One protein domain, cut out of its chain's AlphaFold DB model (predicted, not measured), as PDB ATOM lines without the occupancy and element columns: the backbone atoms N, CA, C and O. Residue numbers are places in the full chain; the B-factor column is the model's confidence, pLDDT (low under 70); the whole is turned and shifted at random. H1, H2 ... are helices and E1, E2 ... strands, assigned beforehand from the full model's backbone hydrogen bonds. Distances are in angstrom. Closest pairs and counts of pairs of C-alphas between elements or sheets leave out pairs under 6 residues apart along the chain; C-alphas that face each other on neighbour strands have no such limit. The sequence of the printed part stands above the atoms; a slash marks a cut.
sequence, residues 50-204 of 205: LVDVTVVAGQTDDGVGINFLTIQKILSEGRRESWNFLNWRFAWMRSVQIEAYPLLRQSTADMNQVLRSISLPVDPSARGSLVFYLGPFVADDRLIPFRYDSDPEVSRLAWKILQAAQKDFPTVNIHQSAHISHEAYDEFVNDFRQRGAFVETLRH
ATOM      1  N   LEU A  50      27.299  10.113 -49.459       94.56
ATOM      2  CA  LEU A  50      26.209  10.537 -48.597       94.56
ATOM      3  C   LEU A  50      26.727  10.958 -47.224       94.56
ATOM      4  O   LEU A  50      27.687  10.382 -46.705       94.56
ATOM      5  N   VAL A  51      26.048  11.928 -46.621       96.06
ATOM      6  CA  VAL A  51      26.280  12.373 -45.252       96.06
ATOM      7  C   VAL A  51      24.991  12.388 -44.436       96.06
ATOM      8  O   VAL A  51      23.919  12.722 -44.943       96.06
ATOM      9  N   ASP A  52      25.111  12.054 -43.155       96.56
ATOM     10  CA  ASP A  52      24.094  12.319 -42.140       96.56
ATOM     11  C   ASP A  52      24.533  13.515 -41.299       96.56
ATOM     12  O   ASP A  52      25.659  13.535 -40.795       96.56
ATOM     13  N   VAL A  53      23.654  14.499 -41.136       96.12
ATOM     14  CA  VAL A  53      23.925  15.729 -40.387       96.12
ATOM     15  C   VAL A  53      23.105  15.728 -39.100       96.12
ATOM     16  O   VAL A  53      21.892  15.546 -39.128       96.12
ATOM     17  N   THR A  54      23.749  15.979 -37.967       95.38
ATOM     18  CA  THR A  54      23.084  16.184 -36.678       95.38
ATOM     19  C   THR A  54      23.475  17.542 -36.126       95.38
ATOM     20  O   THR A  54      24.662  17.835 -35.979       95.38
ATOM     21  N   VAL A  55      22.476  18.358 -35.808       95.19
ATOM     22  CA  VAL A  55      22.634  19.696 -35.243       95.19
ATOM     23  C   VAL A  55      21.880  19.757 -33.927       95.19
ATOM     24  O   VAL A  55      20.693  19.445 -33.881       95.19
ATOM     25  N   VAL A  56      22.556  20.191 -32.869       92.81
ATOM     26  CA  VAL A  56      21.947  20.407 -31.556       92.81
ATOM     27  C   VAL A  56      22.098  21.873 -31.183       92.81
ATOM     28  O   VAL A  56      23.212  22.348 -30.958       92.81
ATOM     29  N   ALA A  57      20.977  22.583 -31.111       92.44
ATOM     30  CA  ALA A  57      20.886  23.936 -30.581       92.44
ATOM     31  C   ALA A  57      20.603  23.900 -29.073       92.44
ATOM     32  O   ALA A  57      19.918  23.003 -28.575       92.44
ATOM     33  N   GLY A  58      21.118  24.876 -28.333       90.81
ATOM     34  CA  GLY A  58      20.913  24.935 -26.891       90.81
ATOM     35  C   GLY A  58      21.580  26.128 -26.228       90.81
ATOM     36  O   GLY A  58      22.004  27.074 -26.896       90.81
ATOM     37  N   GLN A  59      21.639  26.068 -24.899       87.75
ATOM     38  CA  GLN A  59      22.352  27.049 -24.094       87.75
ATOM     39  C   GLN A  59      23.856  26.737 -24.101       87.75
ATOM     40  O   GLN A  59      24.270  25.599 -23.874       87.75
ATOM     41  N   THR A  60      24.665  27.764 -24.304       85.31
ATOM     42  CA  THR A  60      26.124  27.763 -24.245       85.31
ATOM     43  C   THR A  60      26.594  28.770 -23.196       85.31
ATOM     44  O   THR A  60      25.803  29.558 -22.669       85.31
ATOM     45  N   ASP A  61      27.894  28.771 -22.903       84.88
ATOM     46  CA  ASP A  61      28.501  29.744 -21.982       84.88
ATOM     47  C   ASP A  61      28.321  31.202 -22.461       84.88
ATOM     48  O   ASP A  61      28.255  32.120 -21.645       84.88
ATOM     49  N   ASP A  62      28.164  31.402 -23.775       85.94
ATOM     50  CA  ASP A  62      28.002  32.709 -24.428       85.94
ATOM     51  C   ASP A  62      26.530  33.072 -24.726       85.94
ATOM     52  O   ASP A  62      26.255  34.068 -25.396       85.94
ATOM     53  N   GLY A  63      25.563  32.272 -24.257       88.50
ATOM     54  CA  GLY A  63      24.132  32.491 -24.493       88.50
ATOM     55  C   GLY A  63      23.479  31.358 -25.278       88.50
ATOM     56  O   GLY A  63      23.614  30.198 -24.919       88.50
ATOM     57  N   VAL A  64      22.707  31.673 -26.317       90.19
ATOM     58  CA  VAL A  64      22.045  30.663 -27.159       90.19
ATOM     59  C   VAL A  64      22.891  30.388 -28.395       90.19
ATOM     60  O   VAL A  64      23.277  31.314 -29.107       90.19
ATOM     61  N   GLY A  65      23.165  29.113 -28.675       91.94
ATOM     62  CA  GLY A  65      24.068  28.727 -29.753       91.94
ATOM     63  C   GLY A  65      23.948  27.271 -30.194       91.94
ATOM     64  O   GLY A  65      22.957  26.585 -29.933       91.94
ATOM     65  N   ILE A  66      24.973  26.813 -30.917       92.56
ATOM     66  CA  ILE A  66      25.075  25.439 -31.411       92.56
ATOM     67  C   ILE A  66      25.935  24.632 -30.446       92.56
ATOM     68  O   ILE A  66      27.162  24.705 -30.459       92.56
ATOM     69  N   ASN A  67      25.284  23.805 -29.639       89.75
ATOM     70  CA  ASN A  67      25.966  22.892 -28.730       89.75
ATOM     71  C   ASN A  67      26.810  21.882 -29.508       89.75
ATOM     72  O   ASN A  67      27.929  21.553 -29.109       89.75
ATOM     73  N   PHE A  68      26.264  21.364 -30.612       89.62
ATOM     74  CA  PHE A  68      26.906  20.299 -31.368       89.62
ATOM     75  C   PHE A  68      26.535  20.281 -32.846       89.62
ATOM     76  O   PHE A  68      25.365  20.405 -33.203       89.62
ATOM     77  N   LEU A  69      27.540  20.054 -33.692       93.00
ATOM     78  CA  LEU A  69      27.385  19.673 -35.093       93.00
ATOM     79  C   LEU A  69      28.176  18.387 -35.323       93.00
ATOM     80  O   LEU A  69      29.384  18.345 -35.099       93.00
ATOM     81  N   THR A  70      27.511  17.345 -35.809       93.06
ATOM     82  CA  THR A  70      28.176  16.154 -36.336       93.06
ATOM     83  C   THR A  70      27.740  15.897 -37.749       93.06
ATOM     84  O   THR A  70      26.562  15.999 -38.079       93.06
ATOM     85  N   ILE A  71      28.714  15.532 -38.575       94.94
ATOM     86  CA  ILE A  71      28.462  15.093 -39.932       94.94
ATOM     87  C   ILE A  71      29.169  13.769 -40.127       94.94
ATOM     88  O   ILE A  71      30.389  13.673 -39.973       94.94
ATOM     89  N   GLN A  72      28.388  12.742 -40.431       96.06
ATOM     90  CA  GLN A  72      28.888  11.399 -40.657       96.06
ATOM     91  C   GLN A  72      28.843  11.090 -42.142       96.06
ATOM     92  O   GLN A  72      27.767  11.061 -42.732       96.06
ATOM     93  N   LYS A  73      30.002  10.827 -42.741       95.75
ATOM     94  CA  LYS A  73      30.090  10.287 -44.095       95.75
ATOM     95  C   LYS A  73      29.722   8.809 -44.077       95.75
ATOM     96  O   LYS A  73      30.196   8.056 -43.227       95.75
ATOM     97  N   ILE A  74      28.899   8.406 -45.036       93.81
ATOM     98  CA  ILE A  74      28.454   7.028 -45.220       93.81
ATOM     99  C   ILE A  74      29.352   6.369 -46.261       93.81
ATOM    100  O   ILE A  74      29.470   6.838 -47.393       93.81
ATOM    101  N   LEU A  75      30.002   5.283 -45.861       90.12
ATOM    102  CA  LEU A  75      30.863   4.479 -46.720       90.12
ATOM    103  C   LEU A  75      30.039   3.415 -47.458       90.12
ATOM    104  O   LEU A  75      28.926   3.084 -47.052       90.12
ATOM    105  N   SER A  76      30.598   2.841 -48.524       81.75
ATOM    106  CA  SER A  76      29.942   1.834 -49.379       81.75
ATOM    107  C   SER A  76      29.433   0.596 -48.625       81.75
ATOM    108  O   SER A  76      28.484  -0.045 -49.062       81.75
ATOM    109  N   GLU A  77      30.013   0.283 -47.468       84.25
ATOM    110  CA  GLU A  77      29.591  -0.822 -46.598       84.25
ATOM    111  C   GLU A  77      28.563  -0.409 -45.525       84.25
ATOM    112  O   GLU A  77      28.326  -1.138 -44.564       84.25
ATOM    113  N   GLY A  78      28.008   0.803 -45.611       83.25
ATOM    114  CA  GLY A  78      27.107   1.370 -44.603       83.25
ATOM    115  C   GLY A  78      27.802   1.829 -43.315       83.25
ATOM    116  O   GLY A  78      27.148   2.390 -42.432       83.25
ATOM    117  N   ARG A  79      29.124   1.632 -43.199       89.75
ATOM    118  CA  ARG A  79      29.932   2.192 -42.107       89.75
ATOM    119  C   ARG A  79      29.868   3.719 -42.133       89.75
ATOM    120  O   ARG A  79      29.711   4.326 -43.191       89.75
ATOM    121  N   ARG A  80      30.031   4.327 -40.960       93.56
ATOM    122  CA  ARG A  80      29.994   5.778 -40.780       93.56
ATOM    123  C   ARG A  80      31.305   6.273 -40.196       93.56
ATOM    124  O   ARG A  80      31.823   5.666 -39.262       93.56
ATOM    125  N   GLU A  81      31.801   7.380 -40.721       94.12
ATOM    126  CA  GLU A  81      32.979   8.070 -40.196       94.12
ATOM    127  C   GLU A  81      32.702   9.564 -40.051       94.12
ATOM    128  O   GLU A  81      31.902  10.127 -40.799       94.12
ATOM    129  N   SER A  82      33.357  10.220 -39.093       93.88
ATOM    130  CA  SER A  82      33.283  11.676 -38.979       93.88
ATOM    131  C   SER A  82      33.863  12.323 -40.231       93.88
ATOM    132  O   SER A  82      34.987  12.023 -40.635       93.88
ATOM    133  N   TRP A  83      33.109  13.232 -40.840       92.75
ATOM    134  CA  TRP A  83      33.543  13.930 -42.037       92.75
ATOM    135  C   TRP A  83      34.311  15.207 -41.689       92.75
ATOM    136  O   TRP A  83      33.891  16.006 -40.856       92.75
ATOM    137  N   ASN A  84      35.437  15.421 -42.366       88.00
ATOM    138  CA  ASN A  84      36.333  16.559 -42.156       88.00
ATOM    139  C   ASN A  84      36.084  17.731 -43.126       88.00
ATOM    140  O   ASN A  84      36.974  18.556 -43.315       88.00
ATOM    141  N   PHE A  85      34.904  17.805 -43.753       86.88
ATOM    142  CA  PHE A  85      34.498  18.861 -44.699       86.88
ATOM    143  C   PHE A  85      35.309  18.942 -46.004       86.88
ATOM    144  O   PHE A  85      35.072  19.828 -46.832       86.88
ATOM    145  N   LEU A  86      36.242  18.016 -46.240       88.94
ATOM    146  CA  LEU A  86      36.929  17.916 -47.524       88.94
ATOM    147  C   LEU A  86      35.987  17.361 -48.588       88.94
ATOM    148  O   LEU A  86      35.107  16.554 -48.296       88.94
ATOM    149  N   ASN A  87      36.213  17.762 -49.841       89.81
ATOM    150  CA  ASN A  87      35.441  17.275 -50.987       89.81
ATOM    151  C   ASN A  87      33.933  17.575 -50.888       89.81
ATOM    152  O   ASN A  87      33.108  16.817 -51.389       89.81
ATOM    153  N   TRP A  88      33.576  18.704 -50.266       89.94
ATOM    154  CA  TRP A  88      32.189  19.142 -50.055       89.94
ATOM    155  C   TRP A  88      31.333  19.162 -51.325       89.94
ATOM    156  O   TRP A  88      30.143  18.884 -51.250       89.94
ATOM    157  N   ARG A  89      31.938  19.426 -52.490       88.75
ATOM    158  CA  ARG A  89      31.246  19.446 -53.787       88.75
ATOM    159  C   ARG A  89      30.640  18.095 -54.189       88.75
ATOM    160  O   ARG A  89      29.789  18.065 -55.065       88.75
ATOM    161  N   PHE A  90      31.100  17.004 -53.575       92.12
ATOM    162  CA  PHE A  90      30.615  15.641 -53.799       92.12
ATOM    163  C   PHE A  90      29.708  15.146 -52.660       92.12
ATOM    164  O   PHE A  90      29.213  14.020 -52.709       92.12
ATOM    165  N   ALA A  91      29.499  15.954 -51.617       93.12
ATOM    166  CA  ALA A  91      28.694  15.569 -50.469       93.12
ATOM    167  C   ALA A  91      27.204  15.793 -50.750       93.12
ATOM    168  O   ALA A  91      26.784  16.896 -51.101       93.12
ATOM    169  N   TRP A  92      26.401  14.756 -50.521       92.69
ATOM    170  CA  TRP A  92      24.945  14.838 -50.510       92.69
ATOM    171  C   TRP A  92      24.375  14.430 -49.178       92.69
ATOM    172  O   TRP A  92      24.841  13.494 -48.535       92.69
ATOM    173  N   MET A  93      23.317  15.111 -48.781       93.88
ATOM    174  CA  MET A  93      22.636  14.810 -47.549       93.88
ATOM    175  C   MET A  93      21.687  13.639 -47.744       93.88
ATOM    176  O   MET A  93      20.814  13.647 -48.612       93.88
ATOM    177  N   ARG A  94      21.858  12.628 -46.898       94.69
ATOM    178  CA  ARG A  94      20.883  11.557 -46.741       94.69
ATOM    179  C   ARG A  94      19.864  11.949 -45.686       94.69
ATOM    180  O   ARG A  94      18.678  12.011 -45.981       94.69
ATOM    181  N   SER A  95      20.326  12.240 -44.474       95.56
ATOM    182  CA  SER A  95      19.459  12.586 -43.350       95.56
ATOM    183  C   SER A  95      19.951  13.826 -42.617       95.56
ATOM    184  O   SER A  95      21.155  14.062 -42.517       95.56
ATOM    185  N   VAL A  96      19.006  14.569 -42.047       96.25
ATOM    186  CA  VAL A  96      19.278  15.646 -41.097       96.25
ATOM    187  C   VAL A  96      18.467  15.441 -39.827       96.25
ATOM    188  O   VAL A  96      17.280  15.126 -39.875       96.25
ATOM    189  N   GLN A  97      19.114  15.629 -38.687       95.75
ATOM    190  CA  GLN A  97      18.489  15.638 -37.375       95.75
ATOM    191  C   GLN A  97      18.807  16.968 -36.704       95.75
ATOM    192  O   GLN A  97      19.970  17.300 -36.498       95.75
ATOM    193  N   ILE A  98      17.771  17.738 -36.402       94.62
ATOM    194  CA  ILE A  98      17.868  19.030 -35.731       94.62
ATOM    195  C   ILE A  98      17.175  18.883 -34.390       94.62
ATOM    196  O   ILE A  98      15.995  18.540 -34.323       94.62
ATOM    197  N   GLU A  99      17.910  19.151 -33.328       91.88
ATOM    198  CA  GLU A  99      17.414  19.025 -31.971       91.88
ATOM    199  C   GLU A  99      17.648  20.318 -31.202       91.88
ATOM    200  O   GLU A  99      18.635  21.019 -31.436       91.88
ATOM    201  N   ALA A 100      16.757  20.624 -30.265       88.88
ATOM    202  CA  ALA A 100      16.939  21.754 -29.370       88.88
ATOM    203  C   ALA A 100      16.676  21.352 -27.920       88.88
ATOM    204  O   ALA A 100      15.548  21.005 -27.558       88.88
ATOM    205  N   TYR A 101      17.726  21.432 -27.098       81.88
ATOM    206  CA  TYR A 101      17.681  21.104 -25.674       81.88
ATOM    207  C   TYR A 101      18.353  22.205 -24.845       81.88
ATOM    208  O   TYR A 101      19.399  22.717 -25.240       81.88
ATOM    209  N   PRO A 102      17.847  22.508 -23.640       67.44
ATOM    210  CA  PRO A 102      18.396  23.543 -22.758       67.44
ATOM    211  C   PRO A 102      19.674  23.109 -22.016       67.44
ATOM    212  O   PRO A 102      20.081  23.745 -21.047       67.44
ATOM    213  N   LEU A 103      20.317  22.013 -22.430       69.88
ATOM    214  CA  LEU A 103      21.539  21.542 -21.783       69.88
ATOM    215  C   LEU A 103      22.687  22.507 -22.079       69.88
ATOM    216  O   LEU A 103      23.031  22.707 -23.242       69.88
ATOM    217  N   LEU A 104      23.299  23.033 -21.018       65.62
ATOM    218  CA  LEU A 104      24.538  23.799 -21.102       65.62
ATOM    219  C   LEU A 104      25.654  22.910 -21.650       65.62
ATOM    220  O   LEU A 104      26.038  21.915 -21.026       65.62
ATOM    221  N   ARG A 105      26.163  23.259 -22.829       71.62
ATOM    222  CA  ARG A 105      27.376  22.668 -23.400       71.62
ATOM    223  C   ARG A 105      28.242  23.763 -23.994       71.62
ATOM    224  O   ARG A 105      27.744  24.782 -24.465       71.62
ATOM    225  N   GLN A 106      29.547  23.520 -24.018       74.44
ATOM    226  CA  GLN A 106      30.447  24.365 -24.784       74.44
ATOM    227  C   GLN A 106      30.020  24.325 -26.257       74.44
ATOM    228  O   GLN A 106      29.808  23.241 -26.806       74.44
ATOM    229  N   SER A 107      29.874  25.499 -26.876       75.56
ATOM    230  CA  SER A 107      29.603  25.593 -28.310       75.56
ATOM    231  C   SER A 107      30.733  24.912 -29.072       75.56
ATOM    232  O   SER A 107      31.904  25.232 -28.861       75.56
ATOM    233  N   THR A 108      30.400  23.965 -29.944       78.81
ATOM    234  CA  THR A 108      31.411  23.239 -30.733       78.81
ATOM    235  C   THR A 108      31.372  23.587 -32.216       78.81
ATOM    236  O   THR A 108      32.228  23.115 -32.964       78.81
ATOM    237  N   ALA A 109      30.412  24.408 -32.656       83.06
ATOM    238  CA  ALA A 109      30.234  24.711 -34.069       83.06
ATOM    239  C   ALA A 109      29.800  26.155 -34.328       83.06
ATOM    240  O   ALA A 109      29.007  26.741 -33.591       83.06
ATOM    241  N   ASP A 110      30.301  26.701 -35.434       89.19
ATOM    242  CA  ASP A 110      29.893  28.000 -35.954       89.19
ATOM    243  C   ASP A 110      28.573  27.892 -36.738       89.19
ATOM    244  O   ASP A 110      28.331  26.920 -37.461       89.19
ATOM    245  N   MET A 111      27.724  28.919 -36.652       90.81
ATOM    246  CA  MET A 111      26.447  28.936 -37.370       90.81
ATOM    247  C   MET A 111      26.643  28.859 -38.890       90.81
ATOM    248  O   MET A 111      25.867  28.184 -39.562       90.81
ATOM    249  N   ASN A 112      27.683  29.475 -39.463       91.88
ATOM    250  CA  ASN A 112      27.902  29.382 -40.911       91.88
ATOM    251  C   ASN A 112      28.258  27.951 -41.324       91.88
ATOM    252  O   ASN A 112      27.848  27.498 -42.392       91.88
ATOM    253  N   GLN A 113      28.973  27.215 -40.470       91.19
ATOM    254  CA  GLN A 113      29.264  25.801 -40.693       91.19
ATOM    255  C   GLN A 113      27.986  24.958 -40.660       91.19
ATOM    256  O   GLN A 113      27.804  24.103 -41.530       91.19
ATOM    257  N   VAL A 114      27.076  25.229 -39.720       94.00
ATOM    258  CA  VAL A 114      25.750  24.596 -39.685       94.00
ATOM    259  C   VAL A 114      24.985  24.898 -40.965       94.00
ATOM    260  O   VAL A 114      24.623  23.958 -41.667       94.00
ATOM    261  N   LEU A 115      24.803  26.180 -41.307       93.56
ATOM    262  CA  LEU A 115      24.053  26.617 -42.490       93.56
ATOM    263  C   LEU A 115      24.604  25.990 -43.774       93.56
ATOM    264  O   LEU A 115      23.839  25.479 -44.590       93.56
ATOM    265  N   ARG A 116      25.930  25.948 -43.928       90.88
ATOM    266  CA  ARG A 116      26.575  25.309 -45.080       90.88
ATOM    267  C   ARG A 116      26.289  23.808 -45.145       90.88
ATOM    268  O   ARG A 116      26.089  23.280 -46.231       90.88
ATOM    269  N   SER A 117      26.256  23.136 -43.997       93.12
ATOM    270  CA  SER A 117      26.028  21.689 -43.909       93.12
ATOM    271  C   SER A 117      24.581  21.316 -44.204       93.12
ATOM    272  O   SER A 117      24.337  20.377 -44.951       93.12
ATOM    273  N   ILE A 118      23.618  22.073 -43.672       93.44
ATOM    274  CA  ILE A 118      22.184  21.830 -43.902       93.44
ATOM    275  C   ILE A 118      21.708  22.268 -45.300       93.44
ATOM    276  O   ILE A 118      20.611  21.904 -45.719       93.44
ATOM    277  N   SER A 119      22.527  23.043 -46.015       90.31
ATOM    278  CA  SER A 119      22.238  23.481 -47.384       90.31
ATOM    279  C   SER A 119      22.739  22.498 -48.444       90.31
ATOM    280  O   SER A 119      22.455  22.709 -49.623       90.31
ATOM    281  N   LEU A 120      23.488  21.451 -48.059       91.81
ATOM    282  CA  LEU A 120      23.949  20.423 -48.997       91.81
ATOM    283  C   LEU A 120      22.750  19.801 -49.729       91.81
ATOM    284  O   LEU A 120      21.715  19.584 -49.095       91.81
ATOM    285  N   PRO A 121      22.869  19.473 -51.025       90.62
ATOM    286  CA  PRO A 121      21.754  18.891 -51.760       90.62
ATOM    287  C   PRO A 121      21.363  17.538 -51.174       90.62
ATOM    288  O   PRO A 121      22.219  16.776 -50.719       90.62
ATOM    289  N   VAL A 122      20.068  17.242 -51.190       91.06
ATOM    290  CA  VAL A 122      19.525  15.975 -50.696       91.06
ATOM    291  C   VAL A 122      19.540  14.945 -51.818       91.06
ATOM    292  O   VAL A 122      19.295  15.281 -52.976       91.06
ATOM    293  N   ASP A 123      19.800  13.685 -51.472       88.81
ATOM    294  CA  ASP A 123      19.567  12.548 -52.364       88.81
ATOM    295  C   ASP A 123      18.265  11.826 -51.980       88.81
ATOM    296  O   ASP A 123      18.268  10.993 -51.064       88.81
ATOM    297  N   PRO A 124      17.143  12.079 -52.682       84.25
ATOM    298  CA  PRO A 124      15.877  11.424 -52.371       84.25
ATOM    299  C   PRO A 124      15.942   9.900 -52.540       84.25
ATOM    300  O   PRO A 124      15.216   9.170 -51.865       84.25
ATOM    301  N   SER A 125      16.830   9.394 -53.409       85.19
ATOM    302  CA  SER A 125      16.971   7.954 -53.660       85.19
ATOM    303  C   SER A 125      17.568   7.202 -52.469       85.19
ATOM    304  O   SER A 125      17.310   6.011 -52.296       85.19
ATOM    305  N   ALA A 126      18.289   7.910 -51.595       88.62
ATOM    306  CA  ALA A 126      18.868   7.351 -50.381       88.62
ATOM    307  C   ALA A 126      17.836   7.137 -49.256       88.62
ATOM    308  O   ALA A 126      18.192   6.610 -48.198       88.62
ATOM    309  N   ARG A 127      16.573   7.544 -49.476       89.06
ATOM    310  CA  ARG A 127      15.430   7.373 -48.558       89.06
ATOM    311  C   ARG A 127      15.721   7.821 -47.125       89.06
ATOM    312  O   ARG A 127      15.289   7.190 -46.164       89.06
ATOM    313  N   GLY A 128      16.507   8.884 -46.987       90.81
ATOM    314  CA  GLY A 128      16.796   9.462 -45.686       90.81
ATOM    315  C   GLY A 128      15.673  10.369 -45.190       90.81
ATOM    316  O   GLY A 128      14.566  10.390 -45.731       90.81
ATOM    317  N   SER A 129      15.942  11.088 -44.109       93.44
ATOM    318  CA  SER A 129      14.892  11.776 -43.360       93.44
ATOM    319  C   SER A 129      15.339  13.110 -42.801       93.44
ATOM    320  O   SER A 129      16.464  13.228 -42.313       93.44
ATOM    321  N   LEU A 130      14.405  14.053 -42.755       94.00
ATOM    322  CA  LEU A 130      14.482  15.219 -41.892       94.00
ATOM    323  C   LEU A 130      13.780  14.902 -40.571       94.00
ATOM    324  O   LEU A 130      12.607  14.528 -40.558       94.00
ATOM    325  N   VAL A 131      14.494  15.050 -39.462       92.62
ATOM    326  CA  VAL A 131      13.953  14.916 -38.109       92.62
ATOM    327  C   VAL A 131      14.176  16.223 -37.369       92.62
ATOM    328  O   VAL A 131      15.297  16.719 -37.302       92.62
ATOM    329  N   PHE A 132      13.108  16.775 -36.809       90.88
ATOM    330  CA  PHE A 132      13.145  17.993 -36.018       90.88
ATOM    331  C   PHE A 132      12.503  17.755 -34.655       90.88
ATOM    332  O   PHE A 132      11.340  17.346 -34.571       90.88
ATOM    333  N   TYR A 133      13.266  18.016 -33.596       87.62
ATOM    334  CA  TYR A 133      12.858  17.794 -32.216       87.62
ATOM    335  C   TYR A 133      13.055  19.048 -31.359       87.62
ATOM    336  O   TYR A 133      14.147  19.612 -31.300       87.62
ATOM    337  N   LEU A 134      12.000  19.449 -30.646       81.00
ATOM    338  CA  LEU A 134      12.026  20.514 -29.647       81.00
ATOM    339  C   LEU A 134      11.491  19.992 -28.318       81.00
ATOM    340  O   LEU A 134      10.323  19.618 -28.226       81.00
ATOM    341  N   GLY A 135      12.308  20.047 -27.273       70.81
ATOM    342  CA  GLY A 135      11.902  19.673 -25.916       70.81
ATOM    343  C   GLY A 135      12.996  18.884 -25.213       70.81
ATOM    344  O   GLY A 135      14.026  18.645 -25.819       70.81
ATOM    345  N   PRO A 136      12.828  18.467 -23.952       61.28
ATOM    346  CA  PRO A 136      13.788  17.592 -23.284       61.28
ATOM    347  C   PRO A 136      13.793  16.187 -23.915       61.28
ATOM    348  O   PRO A 136      12.734  15.626 -24.201       61.28
ATOM    349  N   PHE A 137      14.974  15.599 -24.130       55.09
ATOM    350  CA  PHE A 137      15.100  14.178 -24.463       55.09
ATOM    351  C   PHE A 137      14.848  13.395 -23.177       55.09
ATOM    352  O   PHE A 137      15.677  13.413 -22.264       55.09
ATOM    353  N   VAL A 138      13.695  12.736 -23.069       53.16
ATOM    354  CA  VAL A 138      13.433  11.825 -21.951       53.16
ATOM    355  C   VAL A 138      14.149  10.517 -22.275       53.16
ATOM    356  O   VAL A 138      13.588   9.624 -22.899       53.16
ATOM    357  N   ALA A 139      15.432  10.430 -21.915       46.66
ATOM    358  CA  ALA A 139      16.220   9.210 -22.114       46.66
ATOM    359  C   ALA A 139      15.716   8.033 -21.264       46.66
ATOM    360  O   ALA A 139      16.072   6.889 -21.530       46.66
ATOM    361  N   ASP A 140      14.935   8.308 -20.218       48.84
ATOM    362  CA  ASP A 140      14.485   7.316 -19.253       48.84
ATOM    363  C   ASP A 140      13.254   7.858 -18.509       48.84
ATOM    364  O   ASP A 140      13.307   8.955 -17.948       48.84
ATOM    365  N   ASP A 141      12.167   7.083 -18.457       52.09
ATOM    366  CA  ASP A 141      10.922   7.378 -17.716       52.09
ATOM    367  C   ASP A 141      11.143   7.558 -16.194       52.09
ATOM    368  O   ASP A 141      10.207   7.812 -15.433       52.09
ATOM    369  N   ARG A 142      12.381   7.385 -15.712       50.56
ATOM    370  CA  ARG A 142      12.728   7.290 -14.288       50.56
ATOM    371  C   ARG A 142      13.476   8.488 -13.711       50.56
ATOM    372  O   ARG A 142      13.729   8.496 -12.507       50.56
ATOM    373  N   LEU A 143      13.819   9.503 -14.505       50.78
ATOM    374  CA  LEU A 143      14.531  10.684 -14.008       50.78
ATOM    375  C   LEU A 143      13.675  11.943 -14.166       50.78
ATOM    376  O   LEU A 143      13.414  12.380 -15.275       50.78
ATOM    377  N   ILE A 144      13.247  12.455 -13.004       47.22
ATOM    378  CA  ILE A 144      12.753  13.796 -12.638       47.22
ATOM    379  C   ILE A 144      12.148  14.622 -13.792       47.22
ATOM    380  O   ILE A 144      12.865  14.962 -14.732       47.22
ATOM    381  N   PRO A 145      10.884  15.085 -13.681       44.84
ATOM    382  CA  PRO A 145      10.246  15.934 -14.678       44.84
ATOM    383  C   PRO A 145      10.841  17.343 -14.609       44.84
ATOM    384  O   PRO A 145      10.207  18.291 -14.149       44.84
ATOM    385  N   PHE A 146      12.072  17.507 -15.074       50.25
ATOM    386  CA  PHE A 146      12.558  18.807 -15.469       50.25
ATOM    387  C   PHE A 146      11.839  19.155 -16.770       50.25
ATOM    388  O   PHE A 146      12.341  18.937 -17.870       50.25
ATOM    389  N   ARG A 147      10.620  19.693 -16.625       52.78
ATOM    390  CA  ARG A 147      10.026  20.585 -17.620       52.78
ATOM    391  C   ARG A 147      10.914  21.822 -17.687       52.78
ATOM    392  O   ARG A 147      10.589  22.865 -17.132       52.78
ATOM    393  N   TYR A 148      12.080  21.687 -18.305       58.28
ATOM    394  CA  TYR A 148      12.652  22.846 -18.947       58.28
ATOM    395  C   TYR A 148      11.784  23.064 -20.174       58.28
ATOM    396  O   TYR A 148      11.932  22.368 -21.179       58.28
ATOM    397  N   ASP A 149      10.826  23.976 -20.038       62.09
ATOM    398  CA  ASP A 149      10.282  24.641 -21.210       62.09
ATOM    399  C   ASP A 149      11.489  25.141 -22.005       62.09
ATOM    400  O   ASP A 149      12.403  25.766 -21.452       62.09
ATOM    401  N   SER A 150      11.562  24.734 -23.270       66.38
ATOM    402  CA  SER A 150      12.669  25.099 -24.137       66.38
ATOM    403  C   SER A 150      12.742  26.620 -24.171       66.38
ATOM    404  O   SER A 150      11.732  27.269 -24.446       66.38
ATOM    405  N   ASP A 151      13.920  27.193 -23.913       82.38
ATOM    406  CA  ASP A 151      14.110  28.635 -24.046       82.38
ATOM    407  C   ASP A 151      13.562  29.085 -25.425       82.38
ATOM    408  O   ASP A 151      13.905  28.473 -26.453       82.38
ATOM    409  N   PRO A 152      12.669  30.094 -25.484       84.88
ATOM    410  CA  PRO A 152      12.115  30.585 -26.742       84.88
ATOM    411  C   PRO A 152      13.187  30.954 -27.775       84.88
ATOM    412  O   PRO A 152      12.975  30.770 -28.974       84.88
ATOM    413  N   GLU A 153      14.348  31.435 -27.330       88.31
ATOM    414  CA  GLU A 153      15.482  31.772 -28.189       88.31
ATOM    415  C   GLU A 153      16.135  30.518 -28.789       88.31
ATOM    416  O   GLU A 153      16.418  30.486 -29.989       88.31
ATOM    417  N   VAL A 154      16.303  29.450 -28.000       88.69
ATOM    418  CA  VAL A 154      16.803  28.145 -28.477       88.69
ATOM    419  C   VAL A 154      15.844  27.551 -29.509       88.69
ATOM    420  O   VAL A 154      16.271  27.080 -30.566       88.69
ATOM    421  N   SER A 155      14.540  27.632 -29.239       87.19
ATOM    422  CA  SER A 155      13.500  27.173 -30.167       87.19
ATOM    423  C   SER A 155      13.534  27.962 -31.478       87.19
ATOM    424  O   SER A 155      13.473  27.373 -32.558       87.19
ATOM    425  N   ARG A 156      13.705  29.289 -31.406       89.19
ATOM    426  CA  ARG A 156      13.839  30.151 -32.589       89.19
ATOM    427  C   ARG A 156      15.101  29.836 -33.389       89.19
ATOM    428  O   ARG A 156      15.054  29.833 -34.619       89.19
ATOM    429  N   LEU A 157      16.214  29.548 -32.714       92.06
ATOM    430  CA  LEU A 157      17.464  29.157 -33.359       92.06
ATOM    431  C   LEU A 157      17.306  27.844 -34.131       92.06
ATOM    432  O   LEU A 157      17.625  27.788 -35.318       92.06
ATOM    433  N   ALA A 158      16.772  26.809 -33.481       91.75
ATOM    434  CA  ALA A 158      16.507  25.521 -34.114       91.75
ATOM    435  C   ALA A 158      15.531  25.653 -35.292       91.75
ATOM    436  O   ALA A 158      15.758  25.069 -36.350       91.75
ATOM    437  N   TRP A 159      14.489  26.478 -35.149       90.31
ATOM    438  CA  TRP A 159      13.556  26.767 -36.234       90.31
ATOM    439  C   TRP A 159      14.237  27.443 -37.431       90.31
ATOM    440  O   TRP A 159      14.018  27.047 -38.572       90.31
ATOM    441  N   LYS A 160      15.133  28.407 -37.190       92.06
ATOM    442  CA  LYS A 160      15.926  29.047 -38.251       92.06
ATOM    443  C   LYS A 160      16.804  28.038 -39.001       92.06
ATOM    444  O   LYS A 160      16.926  28.124 -40.220       92.06
ATOM    445  N   ILE A 161      17.400  27.082 -38.286       94.50
ATOM    446  CA  ILE A 161      18.183  25.989 -38.885       94.50
ATOM    447  C   ILE A 161      17.261  25.108 -39.737       94.50
ATOM    448  O   ILE A 161      17.590  24.814 -40.879       94.50
ATOM    449  N   LEU A 162      16.078  24.752 -39.232       92.31
ATOM    450  CA  LEU A 162      15.097  23.974 -39.989       92.31
ATOM    451  C   LEU A 162      14.665  24.678 -41.284       92.31
ATOM    452  O   LEU A 162      14.607  24.047 -42.334       92.31
ATOM    453  N   GLN A 163      14.394  25.984 -41.234       89.19
ATOM    454  CA  GLN A 163      13.974  26.763 -42.405       89.19
ATOM    455  C   GLN A 163      15.037  26.819 -43.512       89.19
ATOM    456  O   GLN A 163      14.684  26.964 -44.683       89.19
ATOM    457  N   ALA A 164      16.315  26.710 -43.146       91.62
ATOM    458  CA  ALA A 164      17.438  26.699 -44.076       91.62
ATOM    459  C   ALA A 164      17.786  25.293 -44.605       91.62
ATOM    460  O   ALA A 164      18.587  25.184 -45.531       91.62
ATOM    461  N   ALA A 165      17.205  24.228 -44.046       91.31
ATOM    462  CA  ALA A 165      17.423  22.878 -44.545       91.31
ATOM    463  C   ALA A 165      16.756  22.687 -45.917       91.31
ATOM    464  O   ALA A 165      15.675  23.222 -46.188       91.31
ATOM    465  N   GLN A 166      17.390  21.883 -46.774       88.88
ATOM    466  CA  GLN A 166      16.773  21.432 -48.022       88.88
ATOM    467  C   GLN A 166      15.465  20.675 -47.747       88.88
ATOM    468  O   GLN A 166      15.275  20.088 -46.681       88.88
ATOM    469  N   LYS A 167      14.542  20.690 -48.710       86.00
ATOM    470  CA  LYS A 167      13.165  20.196 -48.512       86.00
ATOM    471  C   LYS A 167      12.836  18.955 -49.336       86.00
ATOM    472  O   LYS A 167      11.698  18.520 -49.350       86.00
ATOM    473  N   ASP A 168      13.831  18.333 -49.958       87.50
ATOM    474  CA  ASP A 168      13.622  17.180 -50.845       87.50
ATOM    475  C   ASP A 168      13.688  15.829 -50.108       87.50
ATOM    476  O   ASP A 168      13.869  14.775 -50.720       87.50
ATOM    477  N   PHE A 169      13.555  15.837 -48.776       88.94
ATOM    478  CA  PHE A 169      13.580  14.614 -47.976       88.94
ATOM    479  C   PHE A 169      12.302  13.787 -48.186       88.94
ATOM    480  O   PHE A 169      11.200  14.323 -48.052       88.94
ATOM    481  N   PRO A 170      12.420  12.467 -48.419       87.06
ATOM    482  CA  PRO A 170      11.257  11.601 -48.597       87.06
ATOM    483  C   PRO A 170      10.506  11.327 -47.286       87.06
ATOM    484  O   PRO A 170       9.321  11.006 -47.291       87.06
ATOM    485  N   THR A 171      11.174  11.447 -46.137       89.56
ATOM    486  CA  THR A 171      10.546  11.308 -44.816       89.56
ATOM    487  C   THR A 171      10.798  12.553 -43.980       89.56
ATOM    488  O   THR A 171      11.941  12.996 -43.857       89.56
ATOM    489  N   VAL A 172       9.743  13.086 -43.359       89.44
ATOM    490  CA  VAL A 172       9.829  14.272 -42.504       89.44
ATOM    491  C   VAL A 172       9.096  14.018 -41.196       89.44
ATOM    492  O   VAL A 172       7.890  13.784 -41.177       89.44
ATOM    493  N   ASN A 173       9.828  14.088 -40.088       88.19
ATOM    494  CA  ASN A 173       9.278  13.962 -38.743       88.19
ATOM    495  C   ASN A 173       9.524  15.266 -37.990       88.19
ATOM    496  O   ASN A 173      10.667  15.596 -37.680       88.19
ATOM    497  N   ILE A 174       8.454  16.003 -37.699       85.38
ATOM    498  CA  ILE A 174       8.529  17.269 -36.968       85.38
ATOM    499  C   ILE A 174       7.730  17.095 -35.689       85.38
ATOM    500  O   ILE A 174       6.501  17.034 -35.720       85.38
ATOM    501  N   HIS A 175       8.430  17.018 -34.566       81.12
ATOM    502  CA  HIS A 175       7.787  16.970 -33.265       81.12
ATOM    503  C   HIS A 175       7.303  18.374 -32.912       81.12
ATOM    504  O   HIS A 175       8.106  19.288 -32.713       81.12
ATOM    505  N   GLN A 176       5.981  18.555 -32.878       68.44
ATOM    506  CA  GLN A 176       5.395  19.831 -32.501       68.44
ATOM    507  C   GLN A 176       5.703  20.122 -31.028       68.44
ATOM    508  O   GLN A 176       5.454  19.299 -30.149       68.44
ATOM    509  N   SER A 177       6.228  21.316 -30.772       71.00
ATOM    510  CA  SER A 177       6.414  21.863 -29.431       71.00
ATOM    511  C   SER A 177       5.459  23.029 -29.223       71.00
ATOM    512  O   SER A 177       5.129  23.739 -30.173       71.00
ATOM    513  N   ALA A 178       5.062  23.263 -27.972       69.94
ATOM    514  CA  ALA A 178       4.242  24.410 -27.579       69.94
ATOM    515  C   ALA A 178       4.890  25.769 -27.920       69.94
ATOM    516  O   ALA A 178       4.199  26.783 -27.963       69.94
ATOM    517  N   HIS A 179       6.204  25.799 -28.168       72.25
ATOM    518  CA  HIS A 179       6.948  27.018 -28.497       72.25
ATOM    519  C   HIS A 179       6.926  27.387 -29.986       72.25
ATOM    520  O   HIS A 179       7.362  28.482 -30.339       72.25
ATOM    521  N   ILE A 180       6.428  26.510 -30.863       70.69
ATOM    522  CA  ILE A 180       6.187  26.844 -32.270       70.69
ATOM    523  C   ILE A 180       4.706  27.173 -32.422       70.69
ATOM    524  O   ILE A 180       3.848  26.362 -32.069       70.69
ATOM    525  N   SER A 181       4.396  28.353 -32.966       80.38
ATOM    526  CA  SER A 181       3.010  28.696 -33.278       80.38
ATOM    527  C   SER A 181       2.455  27.732 -34.329       80.38
ATOM    528  O   SER A 181       3.147  27.361 -35.278       80.38
ATOM    529  N   HIS A 182       1.183  27.354 -34.184       80.62
ATOM    530  CA  HIS A 182       0.501  26.530 -35.186       80.62
ATOM    531  C   HIS A 182       0.605  27.142 -36.592       80.62
ATOM    532  O   HIS A 182       0.859  26.423 -37.545       80.62
ATOM    533  N   GLU A 183       0.523  28.469 -36.706       84.12
ATOM    534  CA  GLU A 183       0.667  29.182 -37.979       84.12
ATOM    535  C   GLU A 183       2.045  28.981 -38.631       84.12
ATOM    536  O   GLU A 183       2.112  28.627 -39.804       84.12
ATOM    537  N   ALA A 184       3.145  29.141 -37.880       80.31
ATOM    538  CA  ALA A 184       4.494  28.947 -38.421       80.31
ATOM    539  C   ALA A 184       4.736  27.483 -38.821       80.31
ATOM    540  O   ALA A 184       5.394  27.196 -39.824       80.31
ATOM    541  N   TYR A 185       4.183  26.555 -38.042       81.94
ATOM    542  CA  TYR A 185       4.209  25.135 -38.360       81.94
ATOM    543  C   TYR A 185       3.458  24.828 -39.661       81.94
ATOM    544  O   TYR A 185       4.003  24.179 -40.555       81.94
ATOM    545  N   ASP A 186       2.227  25.324 -39.782       84.12
ATOM    546  CA  ASP A 186       1.376  25.117 -40.948       84.12
ATOM    547  C   ASP A 186       1.994  25.747 -42.201       84.12
ATOM    548  O   ASP A 186       1.979  25.130 -43.266       84.12
ATOM    549  N   GLU A 187       2.597  26.932 -42.085       86.19
ATOM    550  CA  GLU A 187       3.348  27.570 -43.170       86.19
ATOM    551  C   GLU A 187       4.509  26.683 -43.642       86.19
ATOM    552  O   GLU A 187       4.642  26.434 -44.842       86.19
ATOM    553  N   PHE A 188       5.302  26.136 -42.712       83.50
ATOM    554  CA  PHE A 188       6.394  25.222 -43.052       83.50
ATOM    555  C   PHE A 188       5.885  23.964 -43.761       83.50
ATOM    556  O   PHE A 188       6.412  23.588 -44.809       83.50
ATOM    557  N   VAL A 189       4.853  23.314 -43.216       83.06
ATOM    558  CA  VAL A 189       4.268  22.102 -43.809       83.06
ATOM    559  C   VAL A 189       3.699  22.395 -45.197       83.06
ATOM    560  O   VAL A 189       3.862  21.585 -46.113       83.06
ATOM    561  N   ASN A 190       3.056  23.549 -45.380       84.56
ATOM    562  CA  ASN A 190       2.507  23.960 -46.667       84.56
ATOM    563  C   ASN A 190       3.606  24.231 -47.699       84.56
ATOM    564  O   ASN A 190       3.496  23.726 -48.815       84.56
ATOM    565  N   ASP A 191       4.677  24.948 -47.347       82.19
ATOM    566  CA  ASP A 191       5.818  25.152 -48.252       82.19
ATOM    567  C   ASP A 191       6.500  23.817 -48.609       82.19
ATOM    568  O   ASP A 191       6.794  23.571 -49.780       82.19
ATOM    569  N   PHE A 192       6.655  22.902 -47.646       79.31
ATOM    570  CA  PHE A 192       7.217  21.571 -47.897       79.31
ATOM    571  C   PHE A 192       6.359  20.760 -48.884       79.31
ATOM    572  O   PHE A 192       6.879  20.140 -49.813       79.31
ATOM    573  N   ARG A 193       5.026  20.807 -48.734       79.81
ATOM    574  CA  ARG A 193       4.074  20.157 -49.653       79.81
ATOM    575  C   ARG A 193       4.074  20.793 -51.044       79.81
ATOM    576  O   ARG A 193       4.041  20.069 -52.036       79.81
ATOM    577  N   GLN A 194       4.110  22.124 -51.134       81.00
ATOM    578  CA  GLN A 194       4.087  22.845 -52.413       81.00
ATOM    579  C   GLN A 194       5.303  22.534 -53.292       81.00
ATOM    580  O   GLN A 194       5.188  22.539 -54.516       81.00
ATOM    581  N   ARG A 195       6.452  22.214 -52.689       70.00
ATOM    582  CA  ARG A 195       7.686  21.874 -53.414       70.00
ATOM    583  C   ARG A 195       7.698  20.464 -54.005       70.00
ATOM    584  O   ARG A 195       8.674  20.081 -54.637       70.00
ATOM    585  N   GLY A 196       6.617  19.699 -53.845       58.88
ATOM    586  CA  GLY A 196       6.490  18.378 -54.459       58.88
ATOM    587  C   GLY A 196       7.397  17.324 -53.827       58.88
ATOM    588  O   GLY A 196       7.613  16.271 -54.430       58.88
ATOM    589  N   ALA A 197       7.907  17.580 -52.619       60.03
ATOM    590  CA  ALA A 197       8.576  16.558 -51.837       60.03
ATOM    591  C   ALA A 197       7.596  15.394 -51.633       60.03
ATOM    592  O   ALA A 197       6.483  15.578 -51.130       60.03
ATOM    593  N   PHE A 198       7.993  14.195 -52.062       53.78
ATOM    594  CA  PHE A 198       7.250  12.970 -51.794       53.78
ATOM    595  C   PHE A 198       7.368  12.677 -50.305       53.78
ATOM    596  O   PHE A 198       8.228  11.909 -49.890       53.78
ATOM    597  N   VAL A 199       6.532  13.320 -49.493       56.12
ATOM    598  CA  VAL A 199       6.446  13.011 -48.072       56.12
ATOM    599  C   VAL A 199       5.775  11.647 -47.958       56.12
ATOM    600  O   VAL A 199       4.551  11.539 -47.908       56.12
ATOM    601  N   GLU A 200       6.585  10.589 -47.958       57.31
ATOM    602  CA  GLU A 200       6.125   9.213 -47.763       57.31
ATOM    603  C   GLU A 200       5.483   9.065 -46.381       57.31
ATOM    604  O   GLU A 200       4.584   8.252 -46.174       57.31
ATOM    605  N   THR A 201       5.939   9.854 -45.404       56.38
ATOM    606  CA  THR A 201       5.364   9.894 -44.064       56.38
ATOM    607  C   THR A 201       5.598  11.263 -43.428       56.38
ATOM    608  O   THR A 201       6.743  11.681 -43.262       56.38
ATOM    609  N   LEU A 202       4.503  11.929 -43.047       60.72
ATOM    610  CA  LEU A 202       4.492  13.058 -42.116       60.72
ATOM    611  C   LEU A 202       3.879  12.545 -40.816       60.72
ATOM    612  O   LEU A 202       2.704  12.174 -40.802       60.72
ATOM    613  N   ARG A 203       4.670  12.452 -39.746       57.50
ATOM    614  CA  ARG A 203       4.144  12.073 -38.429       57.50
ATOM    615  C   ARG A 203       3.966  13.308 -37.564       57.50
ATOM    616  O   ARG A 203       4.899  14.092 -37.407       57.50
ATOM    617  N   HIS A 204       2.774  13.411 -36.990       53.09
ATOM    618  CA  HIS A 204       2.433  14.321 -35.906       53.09
ATOM    619  C   HIS A 204       2.157  13.471 -34.656       53.09
ATOM    620  O   HIS A 204       1.613  12.371 -34.808       53.09
TER     621      HIS A 204
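This is residues 50 to 204 of the 205 residues of an uncharacterized protein of Steinernema glaseri (UniProt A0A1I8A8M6). A twisted sheet of seven strands makes a wall, with helices H1 and H2 packed over one face of it, steeply tilted to each other and meeting where residues 161 to 164 of H2 touch H1, and a third helix, H3, only grazing the sheet with its residues 185 to 192. The loop after E5 reaches away from this body, and its residues 139 to 144 stick out. The printed part has 155 residues with three named helices and seven named strands, in the order E1 E2 E3 E4 H1 E5 H2 E6 H3 E7. The sheet is mixed, in the order E3 E2 E1 E4 E5 E6 E7: antiparallel from E3 to E1, parallel from E1 to E7; the class is mixed, helices and strands. The whole is compact, with a radius of gyration of the C-alphas of 15.6 A and spans of 42 by 34 by 31 A.

Begin at E1, residues 50 to 60, E2, residues 63 to 74, and E3, residues 80 to 82: they form a meander, each strand the antiparallel neighbour of the one before, and both its turns are hairpins. Look at N 54 and O 70, 2.8 A apart, for E1 with E2, and at N 73 and O 81, 2.8 A, for E2 with E3. On the other side of E1 you find E4, residues 91 to 101, parallel to E1 at 22 degrees, with N 55 and O 97 at 2.8 A; E4 bends by 70 degrees at residue 94. H1, residues 111 to 118, is on the sheet; its closest C-alphas to E2 are those of Leu 69 and Val 114, 6.9 A. E5, residues 129 to 134, is parallel to E4, with N 131 and O 96 at 2.8 A. H2, residues 152 to 164, is on the same face as H1, which gives two layers, helices on one face of a sheet. H2 has a height over the sheet of 7.4 A, lies over E1 and E4, and runs along the strands, at 10 degrees to E4 on the local plane; the closest C-alphas of H2 and E4 are those of Ala 100 and Ala 158, 6.1 A. With residues 161 to 164 alone H2 touches H1, at a steep tilt of 45 degrees, the same way; the closest C-alphas are those of Ile 118 and Ala 164, 6.8 A. E6, residues 171 to 174, is parallel to E5, with N 132 and O 173 at 2.8 A. H3, residues 182 to 194, only grazes the sheet and is close but not clearly touching H2, the C-alphas of Gln 163 and Phe 188 being 7.8 A apart; H1 and H3 are apart. E7, residues 201 to 203, is the edge strand parallel to E6, with N 172 and O 201 at 3.3 A. E4, H1, E5, then E5, H2, E6, then E6, H3, E7 are strand-helix-strand units, two parallel neighbour strands with a helix between, each with a right-handed crossover. In H1, H2 and H3 every O i to N i+4 pair is within hydrogen-bond range.

Find C-alpha 50 at (26.209, 10.537, -48.597); from there E1 runs 29.8 A. E2 runs 33.1 A, E3 7.0 A and E4 27.7 A. H1 is 10.6 A long and E5 16.5 A. Find C-alpha 152 at (12.115, 30.585, -26.742), where H2 begins its 18.5 A. E6 spans 10.1 A, H3 18.0 A and E7 6.2 A, ending at C-alpha 203, (4.144, 12.073, -38.429).

The two C-alphas farthest apart are those of Arg 89 and Ile 144, 45.5 A. The printed part has no cut. The one long link is E5 to H2, 17 residues. The mean pLDDT of the printed part is 82.4; look for values under 70 at residues 102 to 104, 136 to 150, 176, 178 and 196 to 204.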